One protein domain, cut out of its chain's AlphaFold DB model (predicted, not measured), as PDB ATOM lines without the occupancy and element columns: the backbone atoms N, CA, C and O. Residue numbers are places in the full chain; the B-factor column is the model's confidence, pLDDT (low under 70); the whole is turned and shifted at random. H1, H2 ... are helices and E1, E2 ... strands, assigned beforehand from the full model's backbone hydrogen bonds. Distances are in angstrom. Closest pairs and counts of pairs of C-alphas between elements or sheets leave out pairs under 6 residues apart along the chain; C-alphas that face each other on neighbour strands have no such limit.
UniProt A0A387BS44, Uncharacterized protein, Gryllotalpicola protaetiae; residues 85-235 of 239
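Overview. This is residues 85 to 235 of the 239 residues of an uncharacterized protein of Gryllotalpicola protaetiae (UniProt A0A387BS44). A twisted antiparallel sheet of four strands curls round one helix, H2; H1 folds back along H2 as a helical hairpin, and H3 packs beside H1. The small helix H6 packs across E1 and E2, away from H2, while the short H4 and H5 lie in the chain between H3 and the sheet. The 151 printed residues hold H1 H2 H3 H4 H5 E1 E2 E3 E4 H6, in that order; the sheet runs E1 E2 E3 E4, and the class is mixed, helices and strands. The whole is compact and rounded, with a radius of gyration of the C-alphas of 14.8 A and spans of 40 by 37 by 24 A.

Arrangement. Start with H1, residues 85 to 93, which touches H2, residues 98 to 112, at a shallow tilt of 9 degrees, opposite ways; their closest C-alphas, of Val 87 and Ala 107, are 5.1 A apart. H1 also touches H3, residues 120 to 130, the same way at 6 degrees, with the C-alphas of Leu 88 and Val 126 closest at 7.0 A. H4, residues 137 to 140, is close to H3 but not clearly touching: the C-alphas of Ser 127 and Trp 140 are 6.1 A apart. H5, residues 145 to 148, is not on the sheet. Next come E1, residues 164 to 178, E2, 181 to 192, E3, 195 to 211, and E4, 214 to 221, a meander, each strand the antiparallel neighbour of the one before. Look for N 173 and O 185 at 2.8 A, N 204 and O 186 at 2.9 A, and N 216 and O 209 at 2.8 A, within hydrogen-bond range. E1 bends by 92 degrees at residue 169 and E3 by 100 degrees at residue 199. H2 on one face makes two layers, helix and sheet; its closest C-alpha pair with E1 is Arg 110 and Val 165, 5.6 A. H1, H3 and H4 only graze the sheet. H6, residues 225 to 231, has a height over the sheet of 8.8 A and runs across the strands. In H1, H2, H3 and H6 every O i to N i+4 pair is within hydrogen-bond range; H4 and H5 are too short for one.

Along the chain. Find C-alpha 85 at (159.587, 188.367, 123.766), where H1 begins; it runs 12.0 A, H2 20.8 A and H3 15.1 A. E1 spans 31.8 A, E2 33.7 A, E3 36.8 A and E4 20.4 A. H6 ends at C-alpha 231, (176.106, 180.492, 149.146).

Size, cuts and confidence. The C-alphas farthest apart, of Asn 179 and Asn 193, are 42.1 A apart. The printed part has no cut; the long link is H5 to E1. No printed residue is under 70 in pLDDT.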
ATOM      1  N   ALA A  85     160.543 189.469 123.753       98.56
ATOM      2  CA  ALA A  85     159.587 188.367 123.766       98.56
ATOM      3  C   ALA A  85     160.010 187.261 124.743       98.56
ATOM      4  O   ALA A  85     159.155 186.723 125.451       98.56
ATOM      5  N   SER A  86     161.308 186.969 124.849       98.06
ATOM      6  CA  SER A  86     161.839 186.049 125.857       98.06
ATOM      7  C   SER A  86     161.579 186.534 127.282       98.06
ATOM      8  O   SER A  86     161.112 185.755 128.116       98.06
ATOM      9  N   VAL A  87     161.787 187.824 127.561       98.56
ATOM     10  CA  VAL A  87     161.505 188.403 128.887       98.56
ATOM     11  C   VAL A  87     160.016 188.324 129.229       98.56
ATOM     12  O   VAL A  87     159.647 187.879 130.317       98.56
ATOM     13  N   LEU A  88     159.144 188.710 128.295       98.62
ATOM     14  CA  LEU A  88     157.693 188.683 128.497       98.62
ATOM     15  C   LEU A  88     157.148 187.256 128.635       98.62
ATOM     16  O   LEU A  88     156.222 187.022 129.411       98.62
ATOM     17  N   THR A  89     157.734 186.295 127.917       98.62
ATOM     18  CA  THR A  89     157.396 184.872 128.050       98.62
ATOM     19  C   THR A  89     157.758 184.368 129.441       98.62
ATOM     20  O   THR A  89     156.892 183.825 130.124       98.62
ATOM     21  N   ALA A  90     158.987 184.634 129.904       98.31
ATOM     22  CA  ALA A  90     159.409 184.272 131.254       98.31
ATOM     23  C   ALA A  90     158.487 184.886 132.315       98.31
ATOM     24  O   ALA A  90     158.028 184.180 133.206       98.31
ATOM     25  N   GLN A  91     158.150 186.175 132.194       98.38
ATOM     26  CA  GLN A  91     157.246 186.844 133.131       98.38
ATOM     27  C   GLN A  91     155.854 186.200 133.164       98.38
ATOM     28  O   GLN A  91     155.290 186.022 134.243       98.38
ATOM     29  N   LYS A  92     155.294 185.877 131.995       98.31
ATOM     30  CA  LYS A  92     153.964 185.270 131.875       98.31
ATOM     31  C   LYS A  92     153.915 183.865 132.476       98.31
ATOM     32  O   LYS A  92     152.900 183.502 133.061       98.31
ATOM     33  N   ASP A  93     154.972 183.081 132.279       97.75
ATOM     34  CA  ASP A  93     155.004 181.659 132.640       97.75
ATOM     35  C   ASP A  93     155.582 181.394 134.035       97.75
ATOM     36  O   ASP A  93     155.444 180.289 134.560       97.75
ATOM     37  N   ALA A  94     156.200 182.397 134.661       97.62
ATOM     38  CA  ALA A  94     156.775 182.258 135.987       97.62
ATOM     39  C   ALA A  94     155.693 182.098 137.070       97.62
ATOM     40  O   ALA A  94     154.805 182.948 137.194       97.62
ATOM     41  N   PRO A  95     155.775 181.051 137.913       96.69
ATOM     42  CA  PRO A  95     154.890 180.911 139.062       96.69
ATOM     43  C   PRO A  95     155.215 181.948 140.149       96.69
ATOM     44  O   PRO A  95     156.322 182.486 140.206       96.69
ATOM     45  N   ASN A  96     154.267 182.186 141.062       96.25
ATOM     46  CA  ASN A  96     154.493 182.997 142.266       96.25
ATOM     47  C   ASN A  96     155.314 182.224 143.314       96.25
ATOM     48  O   ASN A  96     154.806 181.848 144.368       96.25
ATOM     49  N   THR A  97     156.563 181.929 142.978       96.62
ATOM     50  CA  THR A  97     157.551 181.280 143.841       96.62
ATOM     51  C   THR A  97     158.906 181.943 143.631       96.62
ATOM     52  O   THR A  97     159.138 182.577 142.598       96.62
ATOM     53  N   ASP A  98     159.829 181.732 144.564       97.00
ATOM     54  CA  ASP A  98     161.214 182.204 144.460       97.00
ATOM     55  C   ASP A  98     161.881 181.755 143.156       97.00
ATOM     56  O   ASP A  98     162.578 182.526 142.502       97.00
ATOM     57  N   PHE A  99     161.611 180.523 142.713       97.62
ATOM     58  CA  PHE A  99     162.143 180.006 141.450       97.62
ATOM     59  C   PHE A  99     161.568 180.738 140.238       97.62
ATOM     60  O   PHE A  99     162.293 180.999 139.280       97.62
ATOM     61  N   GLY A 100     160.292 181.128 140.293       97.88
ATOM     62  CA  GLY A 100     159.702 181.998 139.282       97.88
ATOM     63  C   GLY A 100     160.373 183.372 139.239       97.88
ATOM     64  O   GLY A 100     160.644 183.876 138.149       97.88
ATOM     65  N   ALA A 101     160.706 183.953 140.396       98.25
ATOM     66  CA  ALA A 101     161.426 185.226 140.456       98.25
ATOM     67  C   ALA A 101     162.813 185.113 139.805       98.25
ATOM     68  O   ALA A 101     163.169 185.948 138.973       98.25
ATOM     69  N   VAL A 102     163.554 184.040 140.110       98.56
ATOM     70  CA  VAL A 102     164.873 183.756 139.517       98.56
ATOM     71  C   VAL A 102     164.796 183.607 137.997       98.56
ATOM     72  O   VAL A 102     165.633 184.160 137.289       98.56
ATOM     73  N   GLU A 103     163.794 182.906 137.465       98.44
ATOM     74  CA  GLU A 103     163.635 182.737 136.014       98.44
ATOM     75  C   GLU A 103     163.328 184.062 135.292       98.44
ATOM     76  O   GLU A 103     163.876 184.333 134.219       98.44
ATOM     77  N   VAL A 104     162.501 184.927 135.889       98.69
ATOM     78  CA  VAL A 104     162.224 186.265 135.334       98.69
ATOM     79  C   VAL A 104     163.458 187.156 135.413       98.69
ATOM     80  O   VAL A 104     163.776 187.841 134.436       98.69
ATOM     81  N   ALA A 105     164.176 187.123 136.537       98.62
ATOM     82  CA  ALA A 105     165.432 187.840 136.699       98.62
ATOM     83  C   ALA A 105     166.448 187.404 135.638       98.62
ATOM     84  O   ALA A 105     167.035 188.254 134.974       98.62
ATOM     85  N   ALA A 106     166.624 186.096 135.434       98.62
ATOM     86  CA  ALA A 106     167.568 185.548 134.466       98.62
ATOM     87  C   ALA A 106     167.237 185.986 133.033       98.62
ATOM     88  O   ALA A 106     168.129 186.402 132.293       98.62
ATOM     89  N   ALA A 107     165.959 185.954 132.640       98.56
ATOM     90  CA  ALA A 107     165.540 186.438 131.327       98.56
ATOM     91  C   ALA A 107     165.805 187.945 131.154       98.56
ATOM     92  O   ALA A 107     166.302 188.369 130.109       98.56
ATOM     93  N   PHE A 108     165.516 188.753 132.179       98.62
ATOM     94  CA  PHE A 108     165.774 190.192 132.147       98.62
ATOM     95  C   PHE A 108     167.272 190.528 132.136       98.62
ATOM     96  O   PHE A 108     167.693 191.415 131.392       98.62
ATOM     97  N   ASP A 109     168.092 189.806 132.902       98.25
ATOM     98  CA  ASP A 109     169.549 189.953 132.879       98.25
ATOM     99  C   ASP A 109     170.098 189.635 131.489       98.25
ATOM    100  O   ASP A 109     170.803 190.447 130.905       98.25
ATOM    101  N   ARG A 110     169.688 188.510 130.897       98.00
ATOM    102  CA  ARG A 110     170.089 188.115 129.539       98.00
ATOM    103  C   ARG A 110     169.720 189.166 128.492       98.00
ATOM    104  O   ARG A 110     170.531 189.459 127.618       98.00
ATOM    105  N   PHE A 111     168.531 189.757 128.601       98.06
ATOM    106  CA  PHE A 111     168.089 190.852 127.735       98.06
ATOM    107  C   PHE A 111     168.902 192.135 127.939       98.06
ATOM    108  O   PHE A 111     169.225 192.819 126.972       98.06
ATOM    109  N   THR A 112     169.228 192.499 129.181       96.31
ATOM    110  CA  THR A 112     169.878 193.788 129.466       96.31
ATOM    111  C   THR A 112     171.403 193.744 129.366       96.31
ATOM    112  O   THR A 112     172.012 194.702 128.874       96.31
ATOM    113  N   ALA A 113     172.017 192.631 129.764       95.81
ATOM    114  CA  ALA A 113     173.452 192.371 129.759       95.81
ATOM    115  C   ALA A 113     173.921 191.818 128.405       95.81
ATOM    116  O   ALA A 113     174.405 190.691 128.273       95.81
ATOM    117  N   GLN A 114     173.820 192.657 127.378       96.44
ATOM    118  CA  GLN A 114     174.330 192.364 126.042       96.44
ATOM    119  C   GLN A 114     174.903 193.613 125.370       96.44
ATOM    120  O   GLN A 114     174.532 194.748 125.686       96.44
ATOM    121  N   TYR A 115     175.778 193.395 124.393       96.38
ATOM    122  CA  TYR A 115     176.167 194.420 123.434       96.38
ATOM    123  C   TYR A 115     176.156 193.845 122.010       96.38
ATOM    124  O   TYR A 115     176.773 192.797 121.789       96.38
ATOM    125  N   PRO A 116     175.511 194.510 121.031       95.56
ATOM    126  CA  PRO A 116     174.803 195.791 121.129       95.56
ATOM    127  C   PRO A 116     173.597 195.772 122.077       95.56
ATOM    128  O   PRO A 116     172.966 194.735 122.283       95.56
ATOM    129  N   TYR A 117     173.293 196.934 122.657       95.12
ATOM    130  CA  TYR A 117     172.150 197.092 123.553       95.12
ATOM    131  C   TYR A 117     170.829 196.763 122.846       95.12
ATOM    132  O   TYR A 117     170.713 196.996 121.635       95.12
ATOM    133  N   PRO A 118     169.803 196.291 123.577       96.25
ATOM    134  CA  PRO A 118     168.467 196.169 123.017       96.25
ATOM    135  C   PRO A 118     167.965 197.503 122.464       96.25
ATOM    136  O   PRO A 118     168.304 198.571 122.971       96.25
ATOM    137  N   SER A 119     167.111 197.454 121.440       96.00
ATOM    138  CA  SER A 119     166.495 198.671 120.898       96.00
ATOM    139  C   SER A 119     165.679 199.419 121.960       96.00
ATOM    140  O   SER A 119     165.074 198.802 122.838       96.00
ATOM    141  N   THR A 120     165.593 200.748 121.856       95.81
ATOM    142  CA  THR A 120     164.789 201.569 122.778       95.81
ATOM    143  C   THR A 120     163.325 201.129 122.831       95.81
ATOM    144  O   THR A 120     162.741 201.117 123.908       95.81
ATOM    145  N   SER A 121     162.739 200.715 121.702       97.00
ATOM    146  CA  SER A 121     161.369 200.188 121.668       97.00
ATOM    147  C   SER A 121     161.229 198.883 122.454       97.00
ATOM    148  O   SER A 121     160.277 198.742 123.213       97.00
ATOM    149  N   ALA A 122     162.197 197.966 122.342       97.81
ATOM    150  CA  ALA A 122     162.200 196.728 123.123       97.81
ATOM    151  C   ALA A 122     162.367 197.005 124.627       97.81
ATOM    152  O   ALA A 122     161.688 196.400 125.450       97.81
ATOM    153  N   GLN A 123     163.229 197.957 125.001       97.62
ATOM    154  CA  GLN A 123     163.383 198.371 126.402       97.62
ATOM    155  C   GLN A 123     162.094 198.995 126.957       97.62
ATOM    156  O   GLN A 123     161.706 198.716 128.088       97.62
ATOM    157  N   GLN A 124     161.398 199.813 126.162       97.44
ATOM    158  CA  GLN A 124     160.112 200.399 126.548       97.44
ATOM    159  C   GLN A 124     159.031 199.331 126.739       97.44
ATOM    160  O   GLN A 124     158.296 199.383 127.722       97.44
ATOM    161  N   GLU A 125     158.968 198.342 125.852       98.06
ATOM    162  CA  GLU A 125     158.052 197.208 125.977       98.06
ATOM    163  C   GLU A 125     158.311 196.409 127.265       98.06
ATOM    164  O   GLU A 125     157.396 196.215 128.071       98.06
ATOM    165  N   VAL A 126     159.570 196.029 127.514       98.25
ATOM    166  CA  VAL A 126     159.966 195.311 128.735       98.25
ATOM    167  C   VAL A 126     159.691 196.150 129.983       98.25
ATOM    168  O   VAL A 126     159.110 195.643 130.939       98.25
ATOM    169  N   SER A 127     160.040 197.438 129.982       97.44
ATOM    170  CA  SER A 127     159.803 198.318 131.133       97.44
ATOM    171  C   SER A 127     158.317 198.484 131.451       97.44
ATOM    172  O   SER A 127     157.941 198.451 132.620       97.44
ATOM    173  N   ALA A 128     157.441 198.585 130.451       96.62
ATOM    174  CA  ALA A 128     156.000 198.678 130.680       96.62
ATOM    175  C   ALA A 128     155.433 197.418 131.367       96.62
ATOM    176  O   ALA A 128     154.517 197.513 132.191       96.62
ATOM    177  N   ALA A 129     155.987 196.247 131.050       97.50
ATOM    178  CA  ALA A 129     155.542 194.968 131.590       97.50
ATOM    179  C   ALA A 129     156.169 194.631 132.954       97.50
ATOM    180  O   ALA A 129     155.456 194.251 133.890       97.50
ATOM    181  N   LEU A 130     157.489 194.795 133.092       97.94
ATOM    182  CA  LEU A 130     158.256 194.349 134.260       97.94
ATOM    183  C   LEU A 130     158.349 195.387 135.374       97.94
ATOM    184  O   LEU A 130     158.665 195.017 136.500       97.94
ATOM    185  N   ARG A 131     158.055 196.662 135.118       98.00
ATOM    186  CA  ARG A 131     158.158 197.699 136.147       98.00
ATOM    187  C   ARG A 131     157.172 197.486 137.292       98.00
ATOM    188  O   ARG A 131     155.952 197.496 137.084       98.00
ATOM    189  N   SER A 132     157.708 197.354 138.506       97.88
ATOM    190  CA  SER A 132     156.937 197.403 139.753       97.88
ATOM    191  C   SER A 132     156.319 198.785 139.963       97.88
ATOM    192  O   SER A 132     156.892 199.809 139.574       97.88
ATOM    193  N   SER A 133     155.168 198.832 140.631       96.69
ATOM    194  CA  SER A 133     154.551 200.097 141.042       96.69
ATOM    195  C   SER A 133     155.393 200.889 142.053       96.69
ATOM    196  O   SER A 133     155.303 202.116 142.072       96.69
ATOM    197  N   SER A 134     156.245 200.215 142.836       95.88
ATOM    198  CA  SER A 134     157.201 200.834 143.768       95.88
ATOM    199  C   SER A 134     158.504 201.301 143.109       95.88
ATOM    200  O   SER A 134     159.337 201.915 143.768       95.88
ATOM    201  N   SER A 135     158.696 201.036 141.814       96.75
ATOM    202  CA  SER A 135     159.968 201.286 141.139       96.75
ATOM    203  C   SER A 135     160.219 202.776 140.831       96.75
ATOM    204  O   SER A 135     159.349 203.431 140.221       96.75
ATOM    205  N   PRO A 136     161.417 203.315 141.146       94.44
ATOM    206  CA  PRO A 136     161.797 204.672 140.769       94.44
ATOM    207  C   PRO A 136     161.827 204.828 139.243       94.44
ATOM    208  O   PRO A 136     162.285 203.955 138.508       94.44
ATOM    209  N   SER A 137     161.347 205.967 138.734       90.19
ATOM    210  CA  SER A 137     161.281 206.201 137.283       90.19
ATOM    211  C   SER A 137     162.642 206.188 136.601       90.19
ATOM    212  O   SER A 137     162.729 205.712 135.475       90.19
ATOM    213  N   SER A 138     163.682 206.655 137.293       90.00
ATOM    214  CA  SER A 138     165.048 206.724 136.773       90.00
ATOM    215  C   SER A 138     165.657 205.353 136.472       90.00
ATOM    216  O   SER A 138     166.534 205.264 135.623       90.00
ATOM    217  N   TYR A 139     165.206 204.283 137.135       92.50
ATOM    218  CA  TYR A 139     165.728 202.933 136.892       92.50
ATOM    219  C   TYR A 139     165.324 202.385 135.513       92.50
ATOM    220  O   TYR A 139     166.061 201.614 134.909       92.50
ATOM    221  N   TRP A 140     164.173 202.815 134.992       93.31
ATOM    222  CA  TRP A 140     163.620 202.337 133.720       93.31
ATOM    223  C   TRP A 140     163.856 203.296 132.553       93.31
ATOM    224  O   TRP A 140     163.236 203.150 131.497       93.31
ATOM    225  N   GLU A 141     164.709 204.303 132.732       90.31
ATOM    226  CA  GLU A 141     165.100 205.169 131.628       90.31
ATOM    227  C   GLU A 141     165.864 204.347 130.578       90.31
ATOM    228  O   GLU A 141     166.826 203.656 130.923       90.31
ATOM    229  N   PRO A 142     165.456 204.388 129.295       87.69
ATOM    230  CA  PRO A 142     166.142 203.625 128.266       87.69
ATOM    231  C   PRO A 142     167.615 204.019 128.152       87.69
ATOM    232  O   PRO A 142     167.961 205.203 128.119       87.69
ATOM    233  N   TYR A 143     168.481 203.025 128.001       84.81
ATOM    234  CA  TYR A 143     169.910 203.221 127.799       84.81
ATOM    235  C   TYR A 143     170.304 202.889 126.359       84.81
ATOM    236  O   TYR A 143     169.767 201.991 125.713       84.81
ATOM    237  N   THR A 144     171.246 203.651 125.817       85.69
ATOM    238  CA  THR A 144     171.743 203.505 124.448       85.69
ATOM    239  C   THR A 144     173.244 203.732 124.443       85.69
ATOM    240  O   THR A 144     173.784 204.361 125.350       85.69
ATOM    241  N   GLU A 145     173.932 203.324 123.381       81.69
ATOM    242  CA  GLU A 145     175.354 203.652 123.227       81.69
ATOM    243  C   GLU A 145     175.618 205.167 123.283       81.69
ATOM    244  O   GLU A 145     176.670 205.604 123.739       81.69
ATOM    245  N   GLN A 146     174.640 205.987 122.896       82.38
ATOM    246  CA  GLN A 146     174.736 207.443 122.988       82.38
ATOM    247  C   GLN A 146     174.652 207.950 124.436       82.38
ATOM    248  O   GLN A 146     175.293 208.951 124.751       82.38
ATOM    249  N   SER A 147     173.889 207.285 125.313       82.06
ATOM    250  CA  SER A 147     173.719 207.707 126.711       82.06
ATOM    251  C   SER A 147     174.741 207.089 127.666       82.06
ATOM    252  O   SER A 147     175.154 207.759 128.609       82.06
ATOM    253  N   VAL A 148     175.178 205.850 127.421       81.81
ATOM    254  CA  VAL A 148     176.072 205.102 128.328       81.81
ATOM    255  C   VAL A 148     177.408 204.683 127.698       81.81
ATOM    256  O   VAL A 148     178.272 204.128 128.378       81.81
ATOM    257  N   GLY A 149     177.631 204.995 126.417       88.75
ATOM    258  CA  GLY A 149     178.841 204.616 125.682       88.75
ATOM    259  C   GLY A 149     178.840 203.153 125.230       88.75
ATOM    260  O   GLY A 149     177.850 202.444 125.356       88.75
ATOM    261  N   ASN A 150     179.970 202.683 124.698       90.38
ATOM    262  CA  ASN A 150     180.130 201.320 124.170       90.38
ATOM    263  C   ASN A 150     180.882 200.373 125.124       90.38
ATOM    264  O   ASN A 150     181.444 199.368 124.693       90.38
ATOM    265  N   ASN A 151     180.938 200.690 126.421       89.94
ATOM    266  CA  ASN A 151     181.633 199.879 127.426       89.94
ATOM    267  C   ASN A 151     180.698 199.440 128.571       89.94
ATOM    268  O   ASN A 151     180.951 199.779 129.729       89.94
ATOM    269  N   PRO A 152     179.628 198.673 128.282       90.44
ATOM    270  CA  PRO A 152     178.676 198.231 129.307       90.44
ATOM    271  C   PRO A 152     179.305 197.381 130.411       90.44
ATOM    272  O   PRO A 152     178.849 197.407 131.545       90.44
ATOM    273  N   THR A 153     180.378 196.651 130.103       92.88
ATOM    274  CA  THR A 153     181.050 195.763 131.067       92.88
ATOM    275  C   THR A 153     182.084 196.477 131.946       92.88
ATOM    276  O   THR A 153     182.819 195.825 132.693       92.88
ATOM    277  N   GLN A 154     182.193 197.806 131.811       90.69
ATOM    278  CA  GLN A 154     183.083 198.674 132.589       90.69
ATOM    279  C   GLN A 154     184.553 198.214 132.578       90.69
ATOM    280  O   GLN A 154     185.279 198.348 133.559       90.69
ATOM    281  N   GLY A 155     185.014 197.684 131.440       92.00
ATOM    282  CA  GLY A 155     186.392 197.219 131.248       92.00
ATOM    283  C   GLY A 155     186.618 195.724 131.481       92.00
ATOM    284  O   GLY A 155     187.723 195.246 131.224       92.00
ATOM    285  N   THR A 156     185.599 194.959 131.891       93.94
ATOM    286  CA  THR A 156     185.704 193.488 131.953       93.94
ATOM    287  C   THR A 156     185.944 192.893 130.560       93.94
ATOM    288  O   THR A 156     186.785 192.003 130.374       93.94
ATOM    289  N   LEU A 157     185.256 193.426 129.551       94.94
ATOM    290  CA  LEU A 157     185.527 193.223 128.131       94.94
ATOM    291  C   LEU A 157     186.061 194.528 127.513       94.94
ATOM    292  O   LEU A 157     185.746 195.613 128.008       94.94
ATOM    293  N   PRO A 158     186.860 194.458 126.430       95.38
ATOM    294  CA  PRO A 158     187.226 195.650 125.671       95.38
ATOM    295  C   PRO A 158     185.980 196.415 125.198       95.38
ATOM    296  O   PRO A 158     184.981 195.804 124.815       95.38
ATOM    297  N   ALA A 159     186.046 197.745 125.184       95.19
ATOM    298  CA  ALA A 159     184.951 198.583 124.695       95.19
ATOM    299  C   ALA A 159     184.572 198.226 123.241       95.19
ATOM    300  O   ALA A 159     185.448 197.968 122.414       95.19
ATOM    301  N   GLY A 160     183.274 198.199 122.942       94.81
ATOM    302  CA  GLY A 160     182.718 197.809 121.643       94.81
ATOM    303  C   GLY A 160     182.692 196.299 121.376       94.81
ATOM    304  O   GLY A 160     182.291 195.884 120.290       94.81
ATOM    305  N   THR A 161     183.112 195.457 122.328       96.81
ATOM    306  CA  THR A 161     183.043 193.996 122.165       96.81
ATOM    307  C   THR A 161     181.589 193.544 122.152       96.81
ATOM    308  O   THR A 161     180.871 193.793 123.112       96.81
ATOM    309  N   HIS A 162     181.166 192.848 121.096       97.06
ATOM    310  CA  HIS A 162     179.861 192.189 121.064       97.06
ATOM    311  C   HIS A 162     179.836 191.003 122.037       97.06
ATOM    312  O   HIS A 162     180.752 190.174 122.024       97.06
ATOM    313  N   PHE A 163     178.788 190.908 122.853       97.75
ATOM    314  CA  PHE A 163     178.590 189.798 123.783       97.75
ATOM    315  C   PHE A 163     177.116 189.604 124.137       97.75
ATOM    316  O   PHE A 163     176.305 190.525 124.029       97.75
ATOM    317  N   THR A 164     176.819 188.413 124.640       97.88
ATOM    318  CA  THR A 164     175.626 188.104 125.437       97.88
ATOM    319  C   THR A 164     176.071 187.483 126.763       97.88
ATOM    320  O   THR A 164     177.274 187.307 126.998       97.88
ATOM    321  N   VAL A 165     175.135 187.154 127.648       97.56
ATOM    322  CA  VAL A 165     175.414 186.383 128.867       97.56
ATOM    323  C   VAL A 165     174.682 185.050 128.834       97.56
ATOM    324  O   VAL A 165     173.654 184.922 128.183       97.56
ATOM    325  N   SER A 166     175.223 184.045 129.508       97.69
ATOM    326  CA  SER A 166     174.632 182.714 129.590       97.69
ATOM    327  C   SER A 166     174.615 182.230 131.035       97.69
ATOM    328  O   SER A 166     175.627 182.314 131.734       97.69
ATOM    329  N   THR A 167     173.493 181.664 131.462       97.25
ATOM    330  CA  THR A 167     173.289 181.052 132.783       97.25
ATOM    331  C   THR A 167     173.918 179.667 132.902       97.25
ATOM    332  O   THR A 167     173.929 179.101 133.992       97.25
ATOM    333  N   VAL A 168     174.503 179.120 131.826       95.75
ATOM    334  CA  VAL A 168     175.284 177.871 131.882       95.75
ATOM    335  C   VAL A 168     176.385 177.985 132.940       95.75
ATOM    336  O   VAL A 168     177.266 178.839 132.837       95.75
ATOM    337  N   ASN A 169     176.340 177.091 133.936       89.56
ATOM    338  CA  ASN A 169     177.198 177.088 135.133       89.56
ATOM    339  C   ASN A 169     177.099 178.362 135.996       89.56
ATOM    340  O   ASN A 169     177.970 178.613 136.829       89.56
ATOM    341  N   GLY A 170     176.049 179.160 135.807       96.38
ATOM    342  CA  GLY A 170     175.758 180.338 136.607       96.38
ATOM    343  C   GLY A 170     175.327 179.988 138.028       96.38
ATOM    344  O   GLY A 170     175.075 178.823 138.354       96.38
ATOM    345  N   LEU A 171     175.227 181.020 138.858       98.06
ATOM    346  CA  LEU A 171     174.753 180.939 140.238       98.06
ATOM    347  C   LEU A 171     173.531 181.829 140.413       98.06
ATOM    348  O   LEU A 171     173.421 182.862 139.755       98.06
ATOM    349  N   TRP A 172     172.662 181.467 141.343       98.31
ATOM    350  CA  TRP A 172     171.572 182.307 141.808       98.31
ATOM    351  C   TRP A 172     171.404 182.180 143.320       98.31
ATOM    352  O   TRP A 172     171.779 181.175 143.929       98.31
ATOM    353  N   ARG A 173     170.843 183.210 143.943       97.88
ATOM    354  CA  ARG A 173     170.474 183.216 145.357       97.88
ATOM    355  C   ARG A 173     169.268 184.119 145.556       97.88
ATOM    356  O   ARG A 173     169.221 185.207 144.992       97.88
ATOM    357  N   VAL A 174     168.331 183.673 146.387       97.62
ATOM    358  CA  VAL A 174     167.169 184.463 146.804       97.62
ATOM    359  C   VAL A 174     167.295 184.797 148.284       97.62
ATOM    360  O   VAL A 174     167.754 183.971 149.074       97.62
ATOM    361  N   GLN A 175     166.939 186.023 148.648       96.50
ATOM    362  CA  GLN A 175     166.852 186.490 150.031       96.50
ATOM    363  C   GLN A 175     165.542 187.262 150.215       96.50
ATOM    364  O   GLN A 175     165.026 187.844 149.261       96.50
ATOM    365  N   ASP A 176     165.029 187.304 151.442       95.38
ATOM    366  CA  ASP A 176     163.915 188.191 151.788       95.38
ATOM    367  C   ASP A 176     164.395 189.653 151.769       95.38
ATOM    368  O   ASP A 176     165.354 190.016 152.458       95.38
ATOM    369  N   GLY A 177     163.745 190.486 150.956       92.12
ATOM    370  CA  GLY A 177     163.984 191.929 150.889       92.12
ATOM    371  C   GLY A 177     163.150 192.728 151.890       92.12
ATOM    372  O   GLY A 177     163.363 193.932 152.051       92.12
ATOM    373  N   GLY A 178     162.214 192.071 152.581       91.69
ATOM    374  CA  GLY A 178     161.204 192.714 153.407       91.69
ATOM    375  C   GLY A 178     160.093 193.354 152.570       91.69
ATOM    376  O   GLY A 178     160.185 193.507 151.356       91.69
ATOM    377  N   ASN A 179     158.987 193.733 153.220       89.06
ATOM    378  CA  ASN A 179     157.817 194.350 152.567       89.06
ATOM    379  C   ASN A 179     157.218 193.529 151.398       89.06
ATOM    380  O   ASN A 179     156.559 194.087 150.517       89.06
ATOM    381  N   GLY A 180     157.415 192.206 151.412       90.69
ATOM    382  CA  GLY A 180     156.971 191.303 150.347       90.69
ATOM    383  C   GLY A 180     157.822 191.367 149.076       90.69
ATOM    384  O   GLY A 180     157.343 190.967 148.015       90.69
ATOM    385  N   GLU A 181     159.040 191.904 149.163       95.69
ATOM    386  CA  GLU A 181     160.028 191.895 148.087       95.69
ATOM    387  C   GLU A 181     161.010 190.733 148.263       95.69
ATOM    388  O   GLU A 181     161.370 190.363 149.378       95.69
ATOM    389  N   LEU A 182     161.470 190.180 147.145       97.88
ATOM    390  CA  LEU A 182     162.584 189.245 147.081       97.88
ATOM    391  C   LEU A 182     163.815 189.961 146.537       97.88
ATOM    392  O   LEU A 182     163.714 190.766 145.612       97.88
ATOM    393  N   ILE A 183     164.982 189.621 147.066       98.38
ATOM    394  CA  ILE A 183     166.275 189.999 146.501       98.38
ATOM    395  C   ILE A 183     166.797 188.803 145.716       98.38
ATOM    396  O   ILE A 183     167.044 187.745 146.299       98.38
ATOM    397  N   VAL A 184     166.969 188.969 144.410       98.62
ATOM    398  CA  VAL A 184     167.485 187.932 143.514       98.62
ATOM    399  C   VAL A 184     168.878 188.323 143.042       98.62
ATOM    400  O   VAL A 184     169.022 189.224 142.218       98.62
ATOM    401  N   ASP A 185     169.890 187.613 143.537       98.69
ATOM    402  CA  ASP A 185     171.283 187.720 143.101       98.69
ATOM    403  C   ASP A 185     171.592 186.634 142.075       98.69
ATOM    404  O   ASP A 185     171.223 185.473 142.272       98.69
ATOM    405  N   MET A 186     172.330 186.965 141.018       98.31
ATOM    406  CA  MET A 186     172.740 186.003 139.999       98.31
ATOM    407  C   MET A 186     174.137 186.276 139.460       98.31
ATOM    408  O   MET A 186     174.599 187.415 139.407       98.31
ATOM    409  N   ALA A 187     174.781 185.212 138.992       97.88
ATOM    410  CA  ALA A 187     175.988 185.266 138.188       97.88
ATOM    411  C   ALA A 187     175.785 184.475 136.891       97.88
ATOM    412  O   ALA A 187     175.318 183.335 136.921       97.88
ATOM    413  N   ALA A 188     176.189 185.064 135.771       97.56
ATOM    414  CA  ALA A 188     176.141 184.468 134.439       97.56
ATOM    415  C   ALA A 188     177.506 184.605 133.748       97.56
ATOM    416  O   ALA A 188     178.285 185.507 134.052       97.56
ATOM    417  N   GLY A 189     177.835 183.715 132.816       97.38
ATOM    418  CA  GLY A 189     179.082 183.798 132.054       97.38
ATOM    419  C   GLY A 189     178.930 184.673 130.812       97.38
ATOM    420  O   GLY A 189     177.919 184.594 130.120       97.38
ATOM    421  N   TYR A 190     179.942 185.478 130.479       97.81
ATOM    422  CA  TYR A 190     179.941 186.195 129.200       97.81
ATOM    423  C   TYR A 190     180.117 185.227 128.032       97.81
ATOM    424  O   TYR A 190     180.997 184.367 128.068       97.81
ATOM    425  N   VAL A 191     179.362 185.428 126.958       97.94
ATOM    426  CA  VAL A 191     179.533 184.738 125.680       97.94
ATOM    427  C   VAL A 191     180.100 185.726 124.670       97.94
ATOM    428  O   VAL A 191     179.455 186.710 124.312       97.94
ATOM    429  N   VAL A 192     181.318 185.465 124.200       97.19
ATOM    430  CA  VAL A 192     182.025 186.311 123.229       97.19
ATOM    431  C   VAL A 192     182.385 185.450 122.027       97.19
ATOM    432  O   VAL A 192     182.937 184.363 122.184       97.19
ATOM    433  N   ASN A 193     182.060 185.917 120.818       94.44
ATOM    434  CA  ASN A 193     182.244 185.152 119.576       94.44
ATOM    435  C   ASN A 193     181.613 183.743 119.642       94.44
ATOM    436  O   ASN A 193     182.208 182.761 119.200       94.44
ATOM    437  N   GLY A 194     180.428 183.638 120.253       93.50
ATOM    438  CA  GLY A 194     179.693 182.376 120.403       93.50
ATOM    439  C   GLY A 194     180.288 181.386 121.410       93.50
ATOM    440  O   GLY A 194     179.805 180.264 121.496       93.50
ATOM    441  N   SER A 195     181.324 181.773 122.164       96.50
ATOM    442  CA  SER A 195     181.968 180.915 123.165       96.50
ATOM    443  C   SER A 195     181.808 181.478 124.573       96.50
ATOM    444  O   SER A 195     182.037 182.668 124.799       96.50
ATOM    445  N   LEU A 196     181.454 180.611 125.523       96.56
ATOM    446  CA  LEU A 196     181.390 180.957 126.941       96.56
ATOM    447  C   LEU A 196     182.797 181.257 127.474       96.56
ATOM    448  O   LEU A 196     183.727 180.465 127.306       96.56
ATOM    449  N   SER A 197     182.955 182.406 128.122       95.00
ATOM    450  CA  SER A 197     184.200 182.810 128.760       95.00
ATOM    451  C   SER A 197     184.465 181.955 130.005       95.00
ATOM    452  O   SER A 197     183.606 181.888 130.882       95.00
ATOM    453  N   PRO A 198     185.662 181.360 130.155       90.44
ATOM    454  CA  PRO A 198     185.988 180.550 131.327       90.44
ATOM    455  C   PRO A 198     186.306 181.385 132.577       90.44
ATOM    456  O   PRO A 198     186.380 180.839 133.671       90.44
ATOM    457  N   THR A 199     186.569 182.687 132.424       91.62
ATOM    458  CA  THR A 199     187.120 183.534 133.501       91.62
ATOM    459  C   THR A 199     186.395 184.857 133.691       91.62
ATOM    460  O   THR A 199     186.768 185.633 134.569       91.62
ATOM    461  N   LYS A 200     185.387 185.158 132.866       94.69
ATOM    462  CA  LYS A 200     184.662 186.432 132.930       94.69
ATOM    463  C   LYS A 200     183.175 186.167 133.054       94.69
ATOM    464  O   LYS A 200     182.615 185.467 132.212       94.69
ATOM    465  N   GLY A 201     182.560 186.791 134.048       94.81
ATOM    466  CA  GLY A 201     181.131 186.705 134.293       94.81
ATOM    467  C   GLY A 201     180.501 188.068 134.533       94.81
ATOM    468  O   GLY A 201     181.184 189.054 134.822       94.81
ATOM    469  N   ASN A 202     179.190 188.082 134.379       96.19
ATOM    470  CA  ASN A 202     178.283 189.130 134.782       96.19
ATOM    471  C   ASN A 202     177.707 188.776 136.157       96.19
ATOM    472  O   ASN A 202     177.402 187.609 136.400       96.19
ATOM    473  N   VAL A 203     177.562 189.763 137.036       97.62
ATOM    474  CA  VAL A 203     176.856 189.593 138.309       97.62
ATOM    475  C   VAL A 203     175.789 190.671 138.396       97.62
ATOM    476  O   VAL A 203     176.110 191.854 138.278       97.62
ATOM    477  N   SER A 204     174.553 190.249 138.639       97.88
ATOM    478  CA  SER A 204     173.377 191.115 138.656       97.88
ATOM    479  C   SER A 204     172.511 190.812 139.862       97.88
ATOM    480  O   SER A 204     172.393 189.658 140.270       97.88
ATOM    481  N   GLY A 205     171.906 191.853 140.426       98.12
ATOM    482  CA  GLY A 205     171.019 191.757 141.575       98.12
ATOM    483  C   GLY A 205     169.764 192.579 141.345       98.12
ATOM    484  O   GLY A 205     169.860 193.704 140.844       98.12
ATOM    485  N   PHE A 206     168.605 192.041 141.713       98.56
ATOM    486  CA  PHE A 206     167.310 192.697 141.531       98.56
ATOM    487  C   PHE A 206     166.452 192.593 142.786       98.56
ATOM    488  O   PHE A 206     166.261 191.506 143.327       98.56
ATOM    489  N   TYR A 207     165.860 193.715 143.192       98.38
ATOM    490  CA  TYR A 207     164.692 193.704 144.066       98.38
ATOM    491  C   TYR A 207     163.461 193.404 143.217       98.38
ATOM    492  O   TYR A 207     163.203 194.075 142.211       98.38
ATOM    493  N   MET A 208     162.703 192.387 143.602       98.50
ATOM    494  CA  MET A 208     161.578 191.870 142.837       98.50
ATOM    495  C   MET A 208     160.340 191.731 143.701       98.50
ATOM    496  O   MET A 208     160.414 191.451 144.890       98.50
ATOM    497  N   LYS A 209     159.175 191.907 143.086       98.06
ATOM    498  CA  LYS A 209     157.898 191.857 143.786       98.06
ATOM    499  C   LYS A 209     156.830 191.211 142.927       98.06
ATOM    500  O   LYS A 209     156.737 191.491 141.730       98.06
ATOM    501  N   TRP A 210     156.005 190.367 143.536       98.00
ATOM    502  CA  TRP A 210     154.839 189.809 142.866       98.00
ATOM    503  C   TRP A 210     153.695 190.826 142.880       98.00
ATOM    504  O   TRP A 210     153.118 191.123 143.928       98.00
ATOM    505  N   GLU A 211     153.340 191.373 141.718       97.19
ATOM    506  CA  GLU A 211     152.256 192.350 141.599       97.19
ATOM    507  C   GLU A 211     151.420 192.103 140.345       97.19
ATOM    508  O   GLU A 211     151.937 191.967 139.233       97.19
ATOM    509  N   LYS A 212     150.093 192.139 140.512       95.44
ATOM    510  CA  LYS A 212     149.124 191.954 139.417       95.44
ATOM    511  C   LYS A 212     149.309 190.615 138.682       95.44
ATOM    512  O   LYS A 212     149.126 190.552 137.472       95.44
ATOM    513  N   GLY A 213     149.658 189.562 139.424       97.31
ATOM    514  CA  GLY A 213     149.780 188.202 138.894       97.31
ATOM    515  C   GLY A 213     151.076 187.914 138.136       97.31
ATOM    516  O   GLY A 213     151.094 186.966 137.364       97.31
ATOM    517  N   ALA A 214     152.123 188.721 138.325       98.31
ATOM    518  CA  ALA A 214     153.430 188.488 137.725       98.31
ATOM    519  C   ALA A 214     154.560 189.033 138.606       98.31
ATOM    520  O   ALA A 214     154.369 190.003 139.350       98.31
ATOM    521  N   TRP A 215     155.756 188.463 138.461       98.50
ATOM    522  CA  TRP A 215     156.978 189.050 139.005       98.50
ATOM    523  C   TRP A 215     157.326 190.346 138.274       98.50
ATOM    524  O   TRP A 215     157.282 190.438 137.042       98.50
ATOM    525  N   ARG A 216     157.678 191.362 139.055       98.50
ATOM    526  CA  ARG A 216     158.079 192.689 138.596       98.50
ATOM    527  C   ARG A 216     159.382 193.095 139.259       98.50
ATOM    528  O   ARG A 216     159.646 192.696 140.387       98.50
ATOM    529  N   ILE A 217     160.165 193.916 138.575       98.50
ATOM    530  CA  ILE A 217     161.424 194.454 139.083       98.50
ATOM    531  C   ILE A 217     161.160 195.829 139.698       98.50
ATOM    532  O   ILE A 217     160.520 196.701 139.093       98.50
ATOM    533  N   VAL A 218     161.628 196.001 140.928       98.00
ATOM    534  CA  VAL A 218     161.620 197.264 141.662       98.00
ATOM    535  C   VAL A 218     162.828 198.084 141.233       98.00
ATOM    536  O   VAL A 218     162.660 199.159 140.669       98.00
ATOM    537  N   GLU A 219     164.030 197.555 141.415       97.31
ATOM    538  CA  GLU A 219     165.277 198.148 140.937       97.31
ATOM    539  C   GLU A 219     166.402 197.108 140.953       97.31
ATOM    540  O   GLU A 219     166.234 195.990 141.446       97.31
ATOM    541  N   GLY A 220     167.554 197.478 140.399       96.62
ATOM    542  CA  GLY A 220     168.783 196.706 140.520       96.62
ATOM    543  C   GLY A 220     169.561 197.091 141.776       96.62
ATOM    544  O   GLY A 220     169.410 198.198 142.293       96.62
ATOM    545  N   HIS A 221     170.443 196.212 142.239       96.00
ATOM    546  CA  HIS A 221     171.349 196.526 143.342       96.00
ATOM    547  C   HIS A 221     172.743 195.937 143.141       96.00
ATOM    548  O   HIS A 221     172.985 195.099 142.274       96.00
ATOM    549  N   ASN A 222     173.679 196.396 143.972       95.38
ATOM    550  CA  ASN A 222     175.028 195.851 144.001       95.38
ATOM    551  C   ASN A 222     175.032 194.525 144.760       95.38
ATOM    552  O   ASN A 222     174.625 194.471 145.923       95.38
ATOM    553  N   VAL A 223     175.518 193.478 144.104       97.19
ATOM    554  CA  VAL A 223     175.621 192.133 144.672       97.19
ATOM    555  C   VAL A 223     176.932 191.977 145.435       97.19
ATOM    556  O   VAL A 223     178.004 192.332 144.935       97.19
ATOM    557  N   ASP A 224     176.869 191.373 146.621       95.69
ATOM    558  CA  ASP A 224     178.059 190.836 147.280       95.69
ATOM    559  C   ASP A 224     178.485 189.535 146.586       95.69
ATOM    560  O   ASP A 224     177.968 188.448 146.861       95.69
ATOM    561  N   GLN A 225     179.449 189.660 145.673       94.88
ATOM    562  CA  GLN A 225     179.947 188.546 144.865       94.88
ATOM    563  C   GLN A 225     180.563 187.425 145.709       94.88
ATOM    564  O   GLN A 225     180.457 186.262 145.327       94.88
ATOM    565  N   ASN A 226     181.182 187.741 146.855       95.38
ATOM    566  CA  ASN A 226     181.773 186.719 147.722       95.38
ATOM    567  C   ASN A 226     180.675 185.891 148.384       95.38
ATOM    568  O   ASN A 226     180.766 184.665 148.442       95.38
ATOM    569  N   SER A 227     179.621 186.561 148.843       94.81
ATOM    570  CA  SER A 227     178.469 185.894 149.436       94.81
ATOM    571  C   SER A 227     177.690 185.064 148.408       94.81
ATOM    572  O   SER A 227     177.299 183.938 148.716       94.81
ATOM    573  N   LEU A 228     177.523 185.557 147.174       96.31
ATOM    574  CA  LEU A 228     176.931 184.769 146.086       96.31
ATOM    575  C   LEU A 228     177.807 183.562 145.713       96.31
ATOM    576  O   LEU A 228     177.286 182.469 145.527       96.31
ATOM    577  N   ALA A 229     179.130 183.717 145.645       95.19
ATOM    578  CA  ALA A 229     180.034 182.607 145.344       95.19
ATOM    579  C   ALA A 229     180.062 181.540 146.455       95.19
ATOM    580  O   ALA A 229     180.239 180.360 146.166       95.19
ATOM    581  N   ALA A 230     179.896 181.945 147.718       95.06
ATOM    582  CA  ALA A 230     179.922 181.039 148.864       95.06
ATOM    583  C   ALA A 230     178.578 180.339 149.135       95.06
ATOM    584  O   ALA A 230     178.579 179.242 149.690       95.06
ATOM    585  N   GLY A 231     177.450 180.970 148.790       93.06
ATOM    586  CA  GLY A 231     176.106 180.492 149.146       93.06
ATOM    587  C   GLY A 231     175.100 180.436 147.994       93.06
ATOM    588  O   GLY A 231     173.919 180.210 148.239       93.06
ATOM    589  N   GLY A 232     175.529 180.686 146.759       96.69
ATOM    590  CA  GLY A 232     174.688 180.574 145.573       96.69
ATOM    591  C   GLY A 232     174.418 179.123 145.185       96.69
ATOM    592  O   GLY A 232     175.239 178.232 145.402       96.69
ATOM    593  N   THR A 233     173.266 178.899 144.567       97.94
ATOM    594  CA  THR A 233     172.876 177.623 143.966       97.94
ATOM    595  C   THR A 233     173.111 177.682 142.463       97.94
ATOM    596  O   THR A 233     172.871 178.709 141.834       97.94
ATOM    597  N   HIS A 234     173.581 176.592 141.865       97.56
ATOM    598  CA  HIS A 234     173.725 176.537 140.414       97.56
ATOM    599  C   HIS A 234     172.365 176.488 139.714       97.56
ATOM    600  O   HIS A 234     171.425 175.843 140.186       97.56
ATOM    601  N   PHE A 235     172.273 177.123 138.546       97.38
ATOM    602  CA  PHE A 235     171.201 176.800 137.607       97.38
ATOM    603  C   PHE A 235     171.293 175.318 137.218       97.38
ATOM    604  O   PHE A 235     172.384 174.769 137.051       97.38
TER     605      PHE A 235